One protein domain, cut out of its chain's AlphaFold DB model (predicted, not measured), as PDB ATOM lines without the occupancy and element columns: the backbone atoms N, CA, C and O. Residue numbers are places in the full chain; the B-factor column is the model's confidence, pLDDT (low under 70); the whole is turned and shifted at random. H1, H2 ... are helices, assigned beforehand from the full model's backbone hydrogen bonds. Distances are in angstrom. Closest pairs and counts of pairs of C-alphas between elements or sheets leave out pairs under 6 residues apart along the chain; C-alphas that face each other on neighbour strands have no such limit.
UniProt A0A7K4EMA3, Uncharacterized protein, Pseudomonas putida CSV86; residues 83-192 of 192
ATOM      1  N   ARG A  83     -49.025 -13.737  17.336       84.81
ATOM      2  CA  ARG A  83     -47.822 -14.503  16.988       84.81
ATOM      3  C   ARG A  83     -47.444 -15.569  18.020       84.81
ATOM      4  O   ARG A  83     -46.403 -16.194  17.854       84.81
ATOM      5  N   TYR A  84     -48.284 -15.817  19.029       85.44
ATOM      6  CA  TYR A  84     -48.004 -16.787  20.095       85.44
ATOM      7  C   TYR A  84     -47.713 -18.199  19.559       85.44
ATOM      8  O   TYR A  84     -46.842 -18.879  20.084       85.44
ATOM      9  N   PHE A  85     -48.379 -18.621  18.476       80.00
ATOM     10  CA  PHE A  85     -48.186 -19.946  17.872       80.00
ATOM     11  C   PHE A  85     -46.746 -20.175  17.384       80.00
ATOM     12  O   PHE A  85     -46.284 -21.306  17.298       80.00
ATOM     13  N   ARG A  86     -45.996 -19.102  17.089       80.56
ATOM     14  CA  ARG A  86     -44.577 -19.200  16.708       80.56
ATOM     15  C   ARG A  86     -43.679 -19.580  17.883       80.56
ATOM     16  O   ARG A  86     -42.549 -19.999  17.665       80.56
ATOM     17  N   LEU A  87     -44.178 -19.415  19.104       81.56
ATOM     18  CA  LEU A  87     -43.481 -19.692  20.357       81.56
ATOM     19  C   LEU A  87     -43.849 -21.062  20.926       81.56
ATOM     20  O   LEU A  87     -43.181 -21.548  21.831       81.56
ATOM     21  N   GLU A  88     -44.873 -21.713  20.380       76.12
ATOM     22  CA  GLU A  88     -45.281 -23.057  20.787       76.12
ATOM     23  C   GLU A  88     -44.135 -24.086  20.671       76.12
ATOM     24  O   GLU A  88     -43.905 -24.806  21.642       76.12
ATOM     25  N   PRO A  89     -43.310 -24.098  19.597       72.62
ATOM     26  CA  PRO A  89     -42.151 -24.996  19.518       72.62
ATOM     27  C   PRO A  89     -41.045 -24.683  20.540       72.62
ATOM     28  O   PRO A  89     -40.258 -25.560  20.911       72.62
ATOM     29  N   LEU A  90     -40.953 -23.426  20.994       70.50
ATOM     30  CA  LEU A  90     -39.996 -23.027  22.027       70.50
ATOM     31  C   LEU A  90     -40.396 -23.630  23.375       70.50
ATOM     32  O   LEU A  90     -39.547 -24.217  24.041       70.50
ATOM     33  N   LEU A  91     -41.684 -23.567  23.733       70.25
ATOM     34  CA  LEU A  91     -42.218 -24.058  25.012       70.25
ATOM     35  C   LEU A  91     -41.942 -25.546  25.268       70.25
ATOM     36  O   LEU A  91     -41.819 -25.950  26.421       70.25
ATOM     37  N   SER A  92     -41.810 -26.354  24.215       66.56
ATOM     38  CA  SER A  92     -41.570 -27.796  24.321       66.56
ATOM     39  C   SER A  92     -40.094 -28.212  24.330       66.56
ATOM     40  O   SER A  92     -39.816 -29.391  24.528       66.56
ATOM     41  N   SER A  93     -39.146 -27.306  24.056       63.12
ATOM     42  CA  SER A  93     -37.779 -27.698  23.657       63.12
ATOM     43  C   SER A  93     -36.654 -27.331  24.631       63.12
ATOM     44  O   SER A  93     -35.605 -27.966  24.571       63.12
ATOM     45  N   HIS A  94     -36.826 -26.348  25.524       66.44
ATOM     46  CA  HIS A  94     -35.729 -25.846  26.369       66.44
ATOM     47  C   HIS A  94     -36.176 -25.497  27.796       66.44
ATOM     48  O   HIS A  94     -37.272 -24.981  28.007       66.44
ATOM     49  N   SER A  95     -35.286 -25.683  28.776       67.19
ATOM     50  CA  SER A  95     -35.534 -25.374  30.196       67.19
ATOM     51  C   SER A  95     -35.862 -23.899  30.469       67.19
ATOM     52  O   SER A  95     -36.557 -23.603  31.436       67.19
ATOM     53  N   ASN A  96     -35.417 -22.978  29.604       76.69
ATOM     54  CA  ASN A  96     -35.654 -21.534  29.738       76.69
ATOM     55  C   ASN A  96     -36.822 -21.006  28.874       76.69
ATOM     56  O   ASN A  96     -37.042 -19.799  28.779       76.69
ATOM     57  N   ALA A  97     -37.568 -21.889  28.205       81.38
ATOM     58  CA  ALA A  97     -38.596 -21.481  27.252       81.38
ATOM     59  C   ALA A  97     -39.778 -20.753  27.903       81.38
ATOM     60  O   ALA A  97     -40.308 -19.798  27.337       81.38
ATOM     61  N   LEU A  98     -40.166 -21.173  29.110       85.38
ATOM     62  CA  LEU A  98     -41.250 -20.537  29.856       85.38
ATOM     63  C   LEU A  98     -40.894 -19.096  30.245       85.38
ATOM     64  O   LEU A  98     -41.715 -18.197  30.085       85.38
ATOM     65  N   HIS A  99     -39.655 -18.872  30.691       87.81
ATOM     66  CA  HIS A  99     -39.154 -17.536  31.006       87.81
ATOM     67  C   HIS A  99     -39.195 -16.629  29.771       87.81
ATOM     68  O   HIS A  99     -39.786 -15.556  29.809       87.81
ATOM     69  N   GLN A 100     -38.671 -17.100  28.635       88.88
ATOM     70  CA  GLN A 100     -38.713 -16.342  27.383       88.88
ATOM     71  C   GLN A 100     -40.142 -16.051  26.916       88.88
ATOM     72  O   GLN A 100     -40.409 -14.978  26.383       88.88
ATOM     73  N   PHE A 101     -41.077 -16.979  27.124       90.00
ATOM     74  CA  PHE A 101     -42.482 -16.741  26.817       90.00
ATOM     75  C   PHE A 101     -43.084 -15.649  27.712       90.00
ATOM     76  O   PHE A 101     -43.745 -14.745  27.202       90.00
ATOM     77  N   HIS A 102     -42.826 -15.683  29.022       92.06
ATOM     78  CA  HIS A 102     -43.298 -14.655  29.951       92.06
ATOM     79  C   HIS A 102     -42.715 -13.280  29.621       92.06
ATOM     80  O   HIS A 102     -43.473 -12.323  29.446       92.06
ATOM     81  N   SER A 103     -41.397 -13.184  29.442       94.12
ATOM     82  CA  SER A 103     -40.736 -11.936  29.063       94.12
ATOM     83  C   SER A 103     -41.211 -11.444  27.692       94.12
ATOM     84  O   SER A 103     -41.374 -10.241  27.498       94.12
ATOM     85  N   TRP A 104     -41.543 -12.333  26.746       95.19
ATOM     86  CA  TRP A 104     -42.186 -11.948  25.484       95.19
ATOM     87  C   TRP A 104     -43.581 -11.352  25.697       95.19
ATOM     88  O   TRP A 104     -43.867 -10.292  25.139       95.19
ATOM     89  N   VAL A 105     -44.439 -11.977  26.513       95.69
ATOM     90  CA  VAL A 105     -45.771 -11.434  26.841       95.69
ATOM     91  C   VAL A 105     -45.638 -10.035  27.447       95.69
ATOM     92  O   VAL A 105     -46.307  -9.105  26.996       95.69
ATOM     93  N   LEU A 106     -44.738  -9.870  28.416       96.81
ATOM     94  CA  LEU A 106     -44.473  -8.592  29.076       96.81
ATOM     95  C   LEU A 106     -43.930  -7.546  28.096       96.81
ATOM     96  O   LEU A 106     -44.446  -6.431  28.035       96.81
ATOM     97  N   GLY A 107     -42.974  -7.919  27.243       96.38
ATOM     98  CA  GLY A 107     -42.448  -7.046  26.195       96.38
ATOM     99  C   GLY A 107     -43.535  -6.572  25.226       96.38
ATOM    100  O   GLY A 107     -43.586  -5.394  24.885       96.38
ATOM    101  N   ARG A 108     -44.467  -7.449  24.831       97.06
ATOM    102  CA  ARG A 108     -45.617  -7.083  23.981       97.06
ATOM    103  C   ARG A 108     -46.550  -6.079  24.660       97.06
ATOM    104  O   ARG A 108     -47.052  -5.191  23.974       97.06
ATOM    105  N   ILE A 109     -46.767  -6.197  25.972       96.94
ATOM    106  CA  ILE A 109     -47.564  -5.234  26.748       96.94
ATOM    107  C   ILE A 109     -46.867  -3.869  26.777       96.94
ATOM    108  O   ILE A 109     -47.514  -2.857  26.516       96.94
ATOM    109  N   VAL A 110     -45.553  -3.835  27.028       96.31
ATOM    110  CA  VAL A 110     -44.777  -2.583  27.025       96.31
ATOM    111  C   VAL A 110     -44.818  -1.916  25.650       96.31
ATOM    112  O   VAL A 110     -45.100  -0.726  25.560       96.31
ATOM    113  N   LEU A 111     -44.607  -2.663  24.565       95.75
ATOM    114  CA  LEU A 111     -44.681  -2.099  23.212       95.75
ATOM    115  C   LEU A 111     -46.066  -1.507  22.915       95.75
ATOM    116  O   LEU A 111     -46.154  -0.377  22.450       95.75
ATOM    117  N   ALA A 112     -47.139  -2.218  23.268       95.44
ATOM    118  CA  ALA A 112     -48.504  -1.726  23.102       95.44
ATOM    119  C   ALA A 112     -48.808  -0.471  23.941       95.44
ATOM    120  O   ALA A 112     -49.570   0.396  23.506       95.44
ATOM    121  N   LEU A 113     -48.212  -0.352  25.133       95.12
ATOM    122  CA  LEU A 113     -48.295   0.853  25.955       95.12
ATOM    123  C   LEU A 113     -47.672   2.050  25.226       95.12
ATOM    124  O   LEU A 113     -48.319   3.086  25.096       95.12
ATOM    125  N   PHE A 114     -46.450   1.904  24.707       93.25
ATOM    126  CA  PHE A 114     -45.768   2.978  23.974       93.25
ATOM    127  C   PHE A 114     -46.448   3.327  22.649       93.25
ATOM    128  O   PHE A 114     -46.504   4.506  22.296       93.25
ATOM    129  N   ASP A 115     -47.006   2.344  21.944       91.62
ATOM    130  CA  ASP A 115     -47.826   2.589  20.756       91.62
ATOM    131  C   ASP A 115     -49.082   3.396  21.127       91.62
ATOM    132  O   ASP A 115     -49.399   4.379  20.461       91.62
ATOM    133  N   SER A 116     -49.737   3.070  22.250       91.69
ATOM    134  CA  SER A 116     -50.890   3.836  22.744       91.69
ATOM    135  C   SER A 116     -50.507   5.274  23.106       91.69
ATOM    136  O   SER A 116     -51.197   6.206  22.709       91.69
ATOM    137  N   LEU A 117     -49.374   5.490  23.782       89.62
ATOM    138  CA  LEU A 117     -48.902   6.840  24.119       89.62
ATOM    139  C   LEU A 117     -48.665   7.706  22.871       89.62
ATOM    140  O   LEU A 117     -49.018   8.888  22.882       89.62
ATOM    141  N   LYS A 118     -48.103   7.123  21.804       88.25
ATOM    142  CA  LYS A 118     -47.883   7.812  20.520       88.25
ATOM    143  C   LYS A 118     -49.196   8.158  19.831       88.25
ATOM    144  O   LYS A 118     -49.405   9.310  19.475       88.25
ATOM    145  N   GLU A 119     -50.082   7.177  19.684       86.81
ATOM    146  CA  GLU A 119     -51.374   7.341  19.007       86.81
ATOM    147  C   GLU A 119     -52.291   8.356  19.702       86.81
ATOM    148  O   GLU A 119     -53.104   9.017  19.062       86.81
ATOM    149  N   TRP A 120     -52.163   8.498  21.020       85.75
ATOM    150  CA  TRP A 120     -52.965   9.422  21.821       85.75
ATOM    151  C   TRP A 120     -52.361  10.834  21.882       85.75
ATOM    152  O   TRP A 120     -52.834  11.661  22.658       85.75
ATOM    153  N   ASN A 121     -51.321  11.119  21.083       80.56
ATOM    154  CA  ASN A 121     -50.592  12.394  21.062       80.56
ATOM    155  C   ASN A 121     -50.144  12.847  22.460       80.56
ATOM    156  O   ASN A 121     -50.231  14.024  22.816       80.56
ATOM    157  N   THR A 122     -49.683  11.895  23.276       79.69
ATOM    158  CA  THR A 122     -49.202  12.196  24.626       79.69
ATOM    159  C   THR A 122     -48.040  13.196  24.547       79.69
ATOM    160  O   THR A 122     -47.178  13.034  23.679       79.69
ATOM    161  N   PRO A 123     -47.961  14.205  25.439       80.25
ATOM    162  CA  PRO A 123     -46.884  15.189  25.408       80.25
ATOM    163  C   PRO A 123     -45.494  14.546  25.350       80.25
ATOM    164  O   PRO A 123     -45.202  13.602  26.090       80.25
ATOM    165  N   GLU A 124     -44.612  15.098  24.514       82.31
ATOM    166  CA  GLU A 124     -43.259  14.569  24.272       82.31
ATOM    167  C   GLU A 124     -42.468  14.369  25.571       82.31
ATOM    168  O   GLU A 124     -41.755  13.379  25.727       82.31
ATOM    169  N   LYS A 125     -42.660  15.261  26.550       81.25
ATOM    170  CA  LYS A 125     -42.054  15.152  27.881       81.25
ATOM    171  C   LYS A 125     -42.464  13.862  28.595       81.25
ATOM    172  O   LYS A 125     -41.603  13.151  29.096       81.25
ATOM    173  N   THR A 126     -43.759  13.544  28.612       78.56
ATOM    174  CA  THR A 126     -44.300  12.319  29.223       78.56
ATOM    175  C   THR A 126     -43.762  11.074  28.522       78.56
ATOM    176  O   THR A 126     -43.310  10.145  29.191       78.56
ATOM    177  N   TYR A 127     -43.758  11.071  27.185       83.31
ATOM    178  CA  TYR A 127     -43.189   9.971  26.406       83.31
ATOM    179  C   TYR A 127     -41.698   9.784  26.714       83.31
ATOM    180  O   TYR A 127     -41.260   8.668  26.983       83.31
ATOM    181  N   THR A 128     -40.934  10.878  26.741       83.94
ATOM    182  CA  THR A 128     -39.491  10.866  27.010       83.94
ATOM    183  C   THR A 128     -39.186  10.324  28.403       83.94
ATOM    184  O   THR A 128     -38.344   9.436  28.530       83.94
ATOM    185  N   THR A 129     -39.909  10.780  29.434       84.62
ATOM    186  CA  THR A 129     -39.767  10.268  30.806       84.62
ATOM    187  C   THR A 129     -39.975   8.756  30.853       84.62
ATOM    188  O   THR A 129     -39.087   8.038  31.303       84.62
ATOM    189  N   LEU A 130     -41.071   8.243  30.294       84.44
ATOM    190  CA  LEU A 130     -41.335   6.800  30.288       84.44
ATOM    191  C   LEU A 130     -40.315   6.023  29.447       84.44
ATOM    192  O   LEU A 130     -39.888   4.940  29.834       84.44
ATOM    193  N   SER A 131     -39.886   6.574  28.310       83.75
ATOM    194  CA  SER A 131     -38.880   5.942  27.447       83.75
ATOM    195  C   SER A 131     -37.491   5.883  28.087       83.75
ATOM    196  O   SER A 131     -36.681   5.043  27.711       83.75
ATOM    197  N   SER A 132     -37.215   6.740  29.076       84.00
ATOM    198  CA  SER A 132     -35.983   6.663  29.865       84.00
ATOM    199  C   SER A 132     -36.009   5.525  30.892       84.00
ATOM    200  O   SER A 132     -34.959   4.992  31.241       84.00
ATOM    201  N   GLU A 133     -37.204   5.110  31.326       82.94
ATOM    202  CA  GLU A 133     -37.407   3.995  32.260       82.94
ATOM    203  C   GLU A 133     -37.467   2.632  31.551       82.94
ATOM    204  O   GLU A 133     -37.282   1.596  32.189       82.94
ATOM    205  N   ALA A 134     -37.719   2.608  30.236       86.38
ATOM    206  CA  ALA A 134     -37.865   1.383  29.458       86.38
ATOM    207  C   ALA A 134     -37.102   1.462  28.122       86.38
ATOM    208  O   ALA A 134     -37.428   2.304  27.284       86.38
ATOM    209  N   PRO A 135     -36.154   0.547  27.838       90.38
ATOM    210  CA  PRO A 135     -35.406   0.551  26.584       90.38
ATOM    211  C   PRO A 135     -36.257  -0.007  25.426       90.38
ATOM    212  O   PRO A 135     -36.065  -1.140  24.980       90.38
ATOM    213  N   VAL A 136     -37.213   0.787  24.928       92.19
ATOM    214  CA  VAL A 136     -38.249   0.373  23.957       92.19
ATOM    215  C   VAL A 136     -37.666  -0.309  22.717       92.19
ATOM    216  O   VAL A 136     -38.166  -1.352  22.297       92.19
ATOM    217  N   ASP A 137     -36.583   0.226  22.150       92.50
ATOM    218  CA  ASP A 137     -35.945  -0.362  20.965       92.50
ATOM    219  C   ASP A 137     -35.284  -1.713  21.262       92.50
ATOM    220  O   ASP A 137     -35.342  -2.635  20.442       92.50
ATOM    221  N   ALA A 138     -34.705  -1.870  22.454       93.88
ATOM    222  CA  ALA A 138     -34.129  -3.136  22.889       93.88
ATOM    223  C   ALA A 138     -35.229  -4.183  23.137       93.88
ATOM    224  O   ALA A 138     -35.100  -5.320  22.685       93.88
ATOM    225  N   ILE A 139     -36.352  -3.781  23.746       95.69
ATOM    226  CA  ILE A 139     -37.548  -4.621  23.923       95.69
ATOM    227  C   ILE A 139     -38.111  -5.047  22.565       95.69
ATOM    228  O   ILE A 139     -38.397  -6.225  22.347       95.69
ATOM    229  N   LYS A 140     -38.213  -4.119  21.608       94.94
ATOM    230  CA  LYS A 140     -38.653  -4.410  20.238       94.94
ATOM    231  C   LYS A 140     -37.718  -5.396  19.541       94.94
ATOM    232  O   LYS A 140     -38.190  -6.309  18.862       94.94
ATOM    233  N   SER A 141     -36.406  -5.232  19.704       94.50
ATOM    234  CA  SER A 141     -35.406  -6.167  19.181       94.50
ATOM    235  C   SER A 141     -35.586  -7.563  19.780       94.50
ATOM    236  O   SER A 141     -35.740  -8.532  19.035       94.50
ATOM    237  N   TYR A 142     -35.674  -7.658  21.109       95.38
ATOM    238  CA  TYR A 142     -35.911  -8.904  21.836       95.38
ATOM    239  C   TYR A 142     -37.180  -9.626  21.351       95.38
ATOM    240  O   TYR A 142     -37.108 -10.783  20.928       95.38
ATOM    241  N   VAL A 143     -38.324  -8.931  21.308       94.88
ATOM    242  CA  VAL A 143     -39.604  -9.488  20.832       94.88
ATOM    243  C   VAL A 143     -39.471 -10.028  19.405       94.88
ATOM    244  O   VAL A 143     -39.903 -11.145  19.125       94.88
ATOM    245  N   ASN A 144     -38.824  -9.280  18.506       93.31
ATOM    246  CA  ASN A 144     -38.614  -9.716  17.124       93.31
ATOM    247  C   ASN A 144     -37.715 -10.955  17.013       93.31
ATOM    248  O   ASN A 144     -37.950 -11.788  16.134       93.31
ATOM    249  N   ARG A 145     -36.689 -11.092  17.863       92.44
ATOM    250  CA  ARG A 145     -35.822 -12.284  17.886       92.44
ATOM    251  C   ARG A 145     -36.601 -13.514  18.330       92.44
ATOM    252  O   ARG A 145     -36.572 -14.524  17.630       92.44
ATOM    253  N   ILE A 146     -37.346 -13.394  19.429       91.69
ATOM    254  CA  ILE A 146     -38.169 -14.471  19.987       91.69
ATOM    255  C   ILE A 146     -39.234 -14.933  18.981       91.69
ATOM    256  O   ILE A 146     -39.329 -16.119  18.681       91.69
ATOM    257  N   GLU A 147     -39.960 -14.010  18.342       91.06
ATOM    258  CA  GLU A 147     -40.970 -14.345  17.321       91.06
ATOM    259  C   GLU A 147     -40.407 -15.006  16.051       91.06
ATOM    260  O   GLU A 147     -41.169 -15.559  15.249       91.06
ATOM    261  N   ARG A 148     -39.095 -14.900  15.826       89.50
ATOM    262  CA  ARG A 148     -38.369 -15.510  14.703       89.50
ATOM    263  C   ARG A 148     -37.586 -16.754  15.116       89.50
ATOM    264  O   ARG A 148     -36.896 -17.310  14.266       89.50
ATOM    265  N   ASN A 149     -37.686 -17.168  16.379       87.19
ATOM    266  CA  ASN A 149     -36.901 -18.259  16.949       87.19
ATOM    267  C   ASN A 149     -35.384 -18.071  16.719       87.19
ATOM    268  O   ASN A 149     -34.663 -18.999  16.357       87.19
ATOM    269  N   LEU A 150     -34.910 -16.827  16.847       88.06
ATOM    270  CA  LEU A 150     -33.485 -16.510  16.785       88.06
ATOM    271  C   LEU A 150     -32.864 -16.677  18.176       88.06
ATOM    272  O   LEU A 150     -33.505 -16.318  19.166       88.06
ATOM    273  N   PRO A 151     -31.603 -17.138  18.269       85.75
ATOM    274  CA  PRO A 151     -30.905 -17.224  19.549       85.75
ATOM    275  C   PRO A 151     -30.853 -15.849  20.220       85.75
ATOM    276  O   PRO A 151     -30.794 -14.827  19.532       85.75
ATOM    277  N   LEU A 152     -30.868 -15.791  21.547       87.81
ATOM    278  CA  LEU A 152     -30.721 -14.525  22.265       87.81
ATOM    279  C   LEU A 152     -29.252 -14.098  22.280       87.81
ATOM    280  O   LEU A 152     -28.365 -14.910  22.531       87.81
ATOM    281  N   ASP A 153     -29.003 -12.825  21.976       90.50
ATOM    282  CA  ASP A 153     -27.722 -12.192  22.287       90.50
ATOM    283  C   ASP A 153     -27.734 -11.671  23.732       90.50
ATOM    284  O   ASP A 153     -28.778 -11.645  24.387       90.50
ATOM    285  N   GLN A 154     -26.569 -11.245  24.223       91.06
ATOM    286  CA  GLN A 154     -26.402 -10.764  25.597       91.06
ATOM    287  C   GLN A 154     -27.405  -9.653  25.954       91.06
ATOM    288  O   GLN A 154     -28.093  -9.742  26.966       91.06
ATOM    289  N   LYS A 155     -27.568  -8.661  25.068       92.00
ATOM    290  CA  LYS A 155     -28.505  -7.544  25.267       92.00
ATOM    291  C   LYS A 155     -29.952  -8.019  25.361       92.00
ATOM    292  O   LYS A 155     -30.718  -7.537  26.185       92.00
ATOM    293  N   SER A 156     -30.344  -8.955  24.504       92.38
ATOM    294  CA  SER A 156     -31.702  -9.498  24.486       92.38
ATOM    295  C   SER A 156     -31.982 -10.367  25.713       92.38
ATOM    296  O   SER A 156     -33.125 -10.413  26.160       92.38
ATOM    297  N   SER A 157     -30.961 -11.031  26.267       91.56
ATOM    298  CA  SER A 157     -31.068 -11.748  27.542       91.56
ATOM    299  C   SER A 157     -31.287 -10.780  28.703       91.56
ATOM    300  O   SER A 157     -32.241 -10.945  29.449       91.56
ATOM    301  N   GLU A 158     -30.481  -9.719  28.794       93.06
ATOM    302  CA  GLU A 158     -30.624  -8.680  29.826       93.06
ATOM    303  C   GLU A 158     -32.006  -8.014  29.779       93.06
ATOM    304  O   GLU A 158     -32.644  -7.799  30.808       93.06
ATOM    305  N   VAL A 159     -32.511  -7.740  28.571       94.19
ATOM    306  CA  VAL A 159     -33.879  -7.245  28.380       94.19
ATOM    307  C   VAL A 159     -34.902  -8.250  28.904       94.19
ATOM    308  O   VAL A 159     -35.818  -7.847  29.617       94.19
ATOM    309  N   ALA A 160     -34.761  -9.536  28.574       92.81
ATOM    310  CA  ALA A 160     -35.686 -10.567  29.035       92.81
ATOM    311  C   ALA A 160     -35.740 -10.643  30.568       92.81
ATOM    312  O   ALA A 160     -36.836 -10.735  31.118       92.81
ATOM    313  N   ASP A 161     -34.587 -10.540  31.230       92.56
ATOM    314  CA  ASP A 161     -34.461 -10.584  32.691       92.56
ATOM    315  C   ASP A 161     -35.010  -9.309  33.363       92.56
ATOM    316  O   ASP A 161     -35.527  -9.359  34.477       92.56
ATOM    317  N   SER A 162     -34.944  -8.158  32.682       93.44
ATOM    318  CA  SER A 162     -35.500  -6.883  33.174       93.44
ATOM    319  C   SER A 162     -37.032  -6.780  33.064       93.44
ATOM    320  O   SER A 162     -37.665  -5.955  33.733       93.44
ATOM    321  N   LEU A 163     -37.643  -7.597  32.202       94.75
ATOM    322  CA  LEU A 163     -39.085  -7.617  31.977       94.75
ATOM    323  C   LEU A 163     -39.754  -8.496  33.036       94.75
ATOM    324  O   LEU A 163     -39.916  -9.699  32.848       94.75
ATOM    325  N   THR A 164     -40.185  -7.873  34.131       94.88
ATOM    326  CA  THR A 164     -40.936  -8.518  35.211       94.88
ATOM    327  C   THR A 164     -42.352  -7.954  35.300       94.88
ATOM    328  O   THR A 164     -42.694  -6.947  34.673       94.88
ATOM    329  N   ILE A 165     -43.214  -8.611  36.075       95.50
ATOM    330  CA  ILE A 165     -44.579  -8.122  36.302       95.50
ATOM    331  C   ILE A 165     -44.531  -6.745  36.976       95.50
ATOM    332  O   ILE A 165     -45.268  -5.845  36.580       95.50
ATOM    333  N   GLU A 166     -43.635  -6.565  37.943       95.31
ATOM    334  CA  GLU A 166     -43.464  -5.334  38.712       95.31
ATOM    335  C   GLU A 166     -43.016  -4.172  37.823       95.31
ATOM    336  O   GLU A 166     -43.584  -3.083  37.915       95.31
ATOM    337  N   THR A 167     -42.049  -4.394  36.923       93.62
ATOM    338  CA  THR A 167     -41.566  -3.331  36.027       93.62
ATOM    339  C   THR A 167     -42.651  -2.899  35.044       93.62
ATOM    340  O   THR A 167     -42.868  -1.704  34.843       93.62
ATOM    341  N   VAL A 168     -43.425  -3.842  34.501       95.31
ATOM    342  CA  VAL A 168     -44.550  -3.523  33.609       95.31
ATOM    343  C   VAL A 168     -45.699  -2.838  34.356       95.31
ATOM    344  O   VAL A 168     -46.262  -1.866  33.850       95.31
ATOM    345  N   GLN A 169     -46.039  -3.287  35.567       95.00
ATOM    346  CA  GLN A 169     -47.050  -2.635  36.406       95.00
ATOM    347  C   GLN A 169     -46.656  -1.200  36.763       95.00
ATOM    348  O   GLN A 169     -47.508  -0.307  36.712       95.00
ATOM    349  N   HIS A 170     -45.379  -0.969  37.083       93.88
ATOM    350  CA  HIS A 170     -44.842   0.366  37.322       93.88
ATOM    351  C   HIS A 170     -45.025   1.255  36.088       93.88
ATOM    352  O   HIS A 170     -45.641   2.313  36.190       93.88
ATOM    353  N   LEU A 171     -44.597   0.793  34.908       93.12
ATOM    354  CA  LEU A 171     -44.724   1.549  33.656       93.12
ATOM    355  C   LEU A 171     -46.180   1.903  33.324       93.12
ATOM    356  O   LEU A 171     -46.469   3.050  32.983       93.12
ATOM    357  N   ILE A 172     -47.112   0.954  33.460       92.44
ATOM    358  CA  ILE A 172     -48.545   1.200  33.225       92.44
ATOM    359  C   ILE A 172     -49.089   2.230  34.223       92.44
ATOM    360  O   ILE A 172     -49.852   3.119  33.843       92.44
ATOM    361  N   SER A 173     -48.692   2.135  35.492       91.12
ATOM    362  CA  SER A 173     -49.138   3.054  36.544       91.12
ATOM    363  C   SER A 173     -48.604   4.470  36.323       91.12
ATOM    364  O   SER A 173     -49.368   5.434  36.415       91.12
ATOM    365  N   SER A 174     -47.325   4.603  35.964       90.44
ATOM    366  CA  SER A 174     -46.691   5.878  35.618       90.44
ATOM    367  C   SER A 174     -47.337   6.505  34.385       90.44
ATOM    368  O   SER A 174     -47.692   7.683  34.411       90.44
ATOM    369  N   ALA A 175     -47.580   5.716  33.335       88.62
ATOM    370  CA  ALA A 175     -48.268   6.184  32.135       88.62
ATOM    371  C   ALA A 175     -49.682   6.689  32.439       88.62
ATOM    372  O   ALA A 175     -50.051   7.783  32.015       88.62
ATOM    373  N   ARG A 176     -50.449   5.935  33.235       86.88
ATOM    374  CA  ARG A 176     -51.784   6.344  33.673       86.88
ATOM    375  C   ARG A 176     -51.749   7.659  34.453       86.88
ATOM    376  O   ARG A 176     -52.547   8.544  34.162       86.88
ATOM    377  N   LYS A 177     -50.841   7.795  35.424       85.25
ATOM    378  CA  LYS A 177     -50.721   9.006  36.249       85.25
ATOM    379  C   LYS A 177     -50.394  10.233  35.397       85.25
ATOM    380  O   LYS A 177     -51.067  11.252  35.507       85.25
ATOM    381  N   LEU A 178     -49.404  10.113  34.514       81.94
ATOM    382  CA  LEU A 178     -49.008  11.201  33.621       81.94
ATOM    383  C   LEU A 178     -50.143  11.581  32.659       81.94
ATOM    384  O   LEU A 178     -50.320  12.752  32.336       81.94
ATOM    385  N   TRP A 179     -50.942  10.610  32.217       77.88
ATOM    386  CA  TRP A 179     -52.119  10.873  31.394       77.88
ATOM    387  C   TRP A 179     -53.230  11.612  32.163       77.88
ATOM    388  O   TRP A 179     -53.761  12.601  31.657       77.88
ATOM    389  N   GLU A 180     -53.536  11.200  33.398       78.88
ATOM    390  CA  GLU A 180     -54.514  11.877  34.269       78.88
ATOM    391  C   GLU A 180     -54.109  13.339  34.553       78.88
ATOM    392  O   GLU A 180     -54.941  14.243  34.463       78.88
ATOM    393  N   GLU A 181     -52.824  13.592  34.821       75.06
ATOM    394  CA  GLU A 181     -52.285  14.946  35.012       75.06
ATOM    395  C   GLU A 181     -52.462  15.809  33.751       75.06
ATOM    396  O   GLU A 181     -52.913  16.953  33.837       75.06
ATOM    397  N   ASN A 182     -52.183  15.255  32.569       68.19
ATOM    398  CA  ASN A 182     -52.296  15.977  31.300       68.19
ATOM    399  C   ASN A 182     -53.747  16.326  30.919       68.19
ATOM    400  O   ASN A 182     -53.984  17.409  30.379       68.19
ATOM    401  N   ILE A 183     -54.730  15.466  31.221       65.81
ATOM    402  CA  ILE A 183     -56.152  15.795  30.997       65.81
ATOM    403  C   ILE A 183     -56.584  16.977  31.844       65.81
ATOM    404  O   ILE A 183     -57.305  17.843  31.350       65.81
ATOM    405  N   LEU A 184     -56.154  17.021  33.106       57.84
ATOM    406  CA  LEU A 184     -56.470  18.148  33.970       57.84
ATOM    407  C   LEU A 184     -55.913  19.430  33.345       57.84
ATOM    408  O   LEU A 184     -56.683  20.361  33.132       57.84
ATOM    409  N   TYR A 185     -54.639  19.453  32.937       55.19
ATOM    410  CA  TYR A 185     -54.037  20.612  32.260       55.19
ATOM    411  C   TYR A 185     -54.803  21.055  31.001       55.19
ATOM    412  O   TYR A 185     -55.095  22.243  30.856       55.19
ATOM    413  N   PHE A 186     -55.193  20.125  30.122       52.38
ATOM    414  CA  PHE A 186     -55.996  20.450  28.937       52.38
ATOM    415  C   PHE A 186     -57.405  20.954  29.286       52.38
ATOM    416  O   PHE A 186     -57.907  21.866  28.629       52.38
ATOM    417  N   SER A 187     -58.038  20.417  30.333       49.62
ATOM    418  CA  SER A 187     -59.344  20.892  30.802       49.62
ATOM    419  C   SER A 187     -59.275  22.302  31.397       49.62
ATOM    420  O   SER A 187     -60.238  23.048  31.255       49.62
ATOM    421  N   TRP A 188     -58.164  22.689  32.033       39.34
ATOM    422  CA  TRP A 188     -57.970  24.051  32.551       39.34
ATOM    423  C   TRP A 188     -57.667  25.063  31.439       39.34
ATOM    424  O   TRP A 188     -58.103  26.203  31.527       39.34
ATOM    425  N   MET A 189     -56.962  24.659  30.376       42.03
ATOM    426  CA  MET A 189     -56.657  25.532  29.230       42.03
ATOM    427  C   MET A 189     -57.838  25.749  28.269       42.03
ATOM    428  O   MET A 189     -57.772  26.635  27.421       42.03
ATOM    429  N   THR A 190     -58.900  24.946  28.368       44.81
ATOM    430  CA  THR A 190     -60.080  25.010  27.481       44.81
ATOM    431  C   THR A 190     -61.311  25.649  28.129       44.81
ATOM    432  O   THR A 190     -62.347  25.773  27.472       44.81
ATOM    433  N   LEU A 191     -61.210  26.090  29.386       32.44
ATOM    434  CA  LEU A 191     -62.243  26.876  30.060       32.44
ATOM    435  C   LEU A 191     -61.889  28.375  29.948       32.44
ATOM    436  O   LEU A 191     -60.808  28.750  30.406       32.44
ATOM    437  N   PRO A 192     -62.735  29.208  29.310       40.69
ATOM    438  CA  PRO A 192     -62.544  30.658  29.243       40.69
ATOM    439  C   PRO A 192     -62.749  31.355  30.593       40.69
ATOM    440  O   PRO A 192     -63.535  30.839  31.424       40.69
TER     441      PRO A 192
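AT A GLANCE: This is residues 83 to 192 of the 192 residues of an uncharacterized protein of Pseudomonas putida CSV86 (UniProt A0A7K4EMA3). Two long helices, H2 and H6, run nearly parallel and the same way but are shifted along each other, with the first part of H6 beside H2 and its far part running on beyond; H3 folds back from the end of H2 and runs the opposite way, touching both H2 and H6. Nearer the other end, H4 crosses H2 at a slant and H5 packs crosswise on H2 and H4, while the last residues, 183 to 192, stick out as an arm that adds to the length. The printed part has 110 residues with six named helices, H1 to H6 in that order, and no named strand: the class is all helix. It is loose, with a radius of gyration of the C-alphas of 16.7 A, and spans 63 by 24 by 20 A.

HOW THE PARTS SIT: Start at H1, residues 88 to 91, which touches H2, residues 97 to 119, only at the corner, where the C-alphas of Leu 91 and Ala 97 are closest, 5.0 A apart. H2 is the hub, touching five other helices. Go on to H3, residues 124 to 133: it forms a helical hairpin with H2, opposite ways at a shallow tilt of 14 degrees, and they only just touch, with 3 pairs of C-alphas within 8 A, the closest Leu 117 and Tyr 127 at 6.9 A. H4, residues 136 to 147, touches H2 at a steep tilt of 46 degrees, opposite ways; the closest C-alphas are those of Trp 104 and Val 143, 5.9 A apart. H5, residues 154 to 162, is about perpendicular to H4 at 78 degrees and touches it, closest at the C-alphas of Tyr 142 and Ser 156, 5.0 A apart. H5 also touches residues 100 to 104 of H2, about perpendicular at 82 degrees, with the C-alphas of Ser 103 and Ala 160 closest at 5.2 A. H6, residues 165 to 189, touches H2 with residues 165 to 172 alone, the same way at a shallow tilt of 8 degrees; the C-alphas of Val 110 and Val 168 are closest, 6.7 A apart. Residues 171 to 178 of H6 touch H3, opposite ways at 14 degrees, a shallow tilt, closest at the C-alphas of Thr 126 and Leu 178, 6.5 A apart. H4 and H6 are apart. Every O i to N i+4 pair is within hydrogen-bond range in H2, H3, H4, H5 and H6; H1 is too short for such a pair.

IN THESE COORDINATES: Find C-alpha 88 at (-45.281, -23.057, 20.787), where the four residues of H1 begin. H2 starts at C-alpha 97, (-38.596, -21.481, 27.252), and runs 32.6 A to C-alpha 119. H3 has 10 residues and H5 has 9, while H4 measures 16.4 A. H6 runs 36.4 A to C-alpha 189 at (-56.657, 25.532, 29.230).

THE WHOLE: Look from Ser 93 to Pro 192, the chain's last residue, for the two C-alphas farthest apart, 63.6 A. Without residues 183 to 192, which stand free, the body spans 47 by 21 by 19 A. The printed part has no cut and no long link. The mean pLDDT of the printed part is 83.9, with values under 70 at residues 92 to 95 and 182 to 192 of this model.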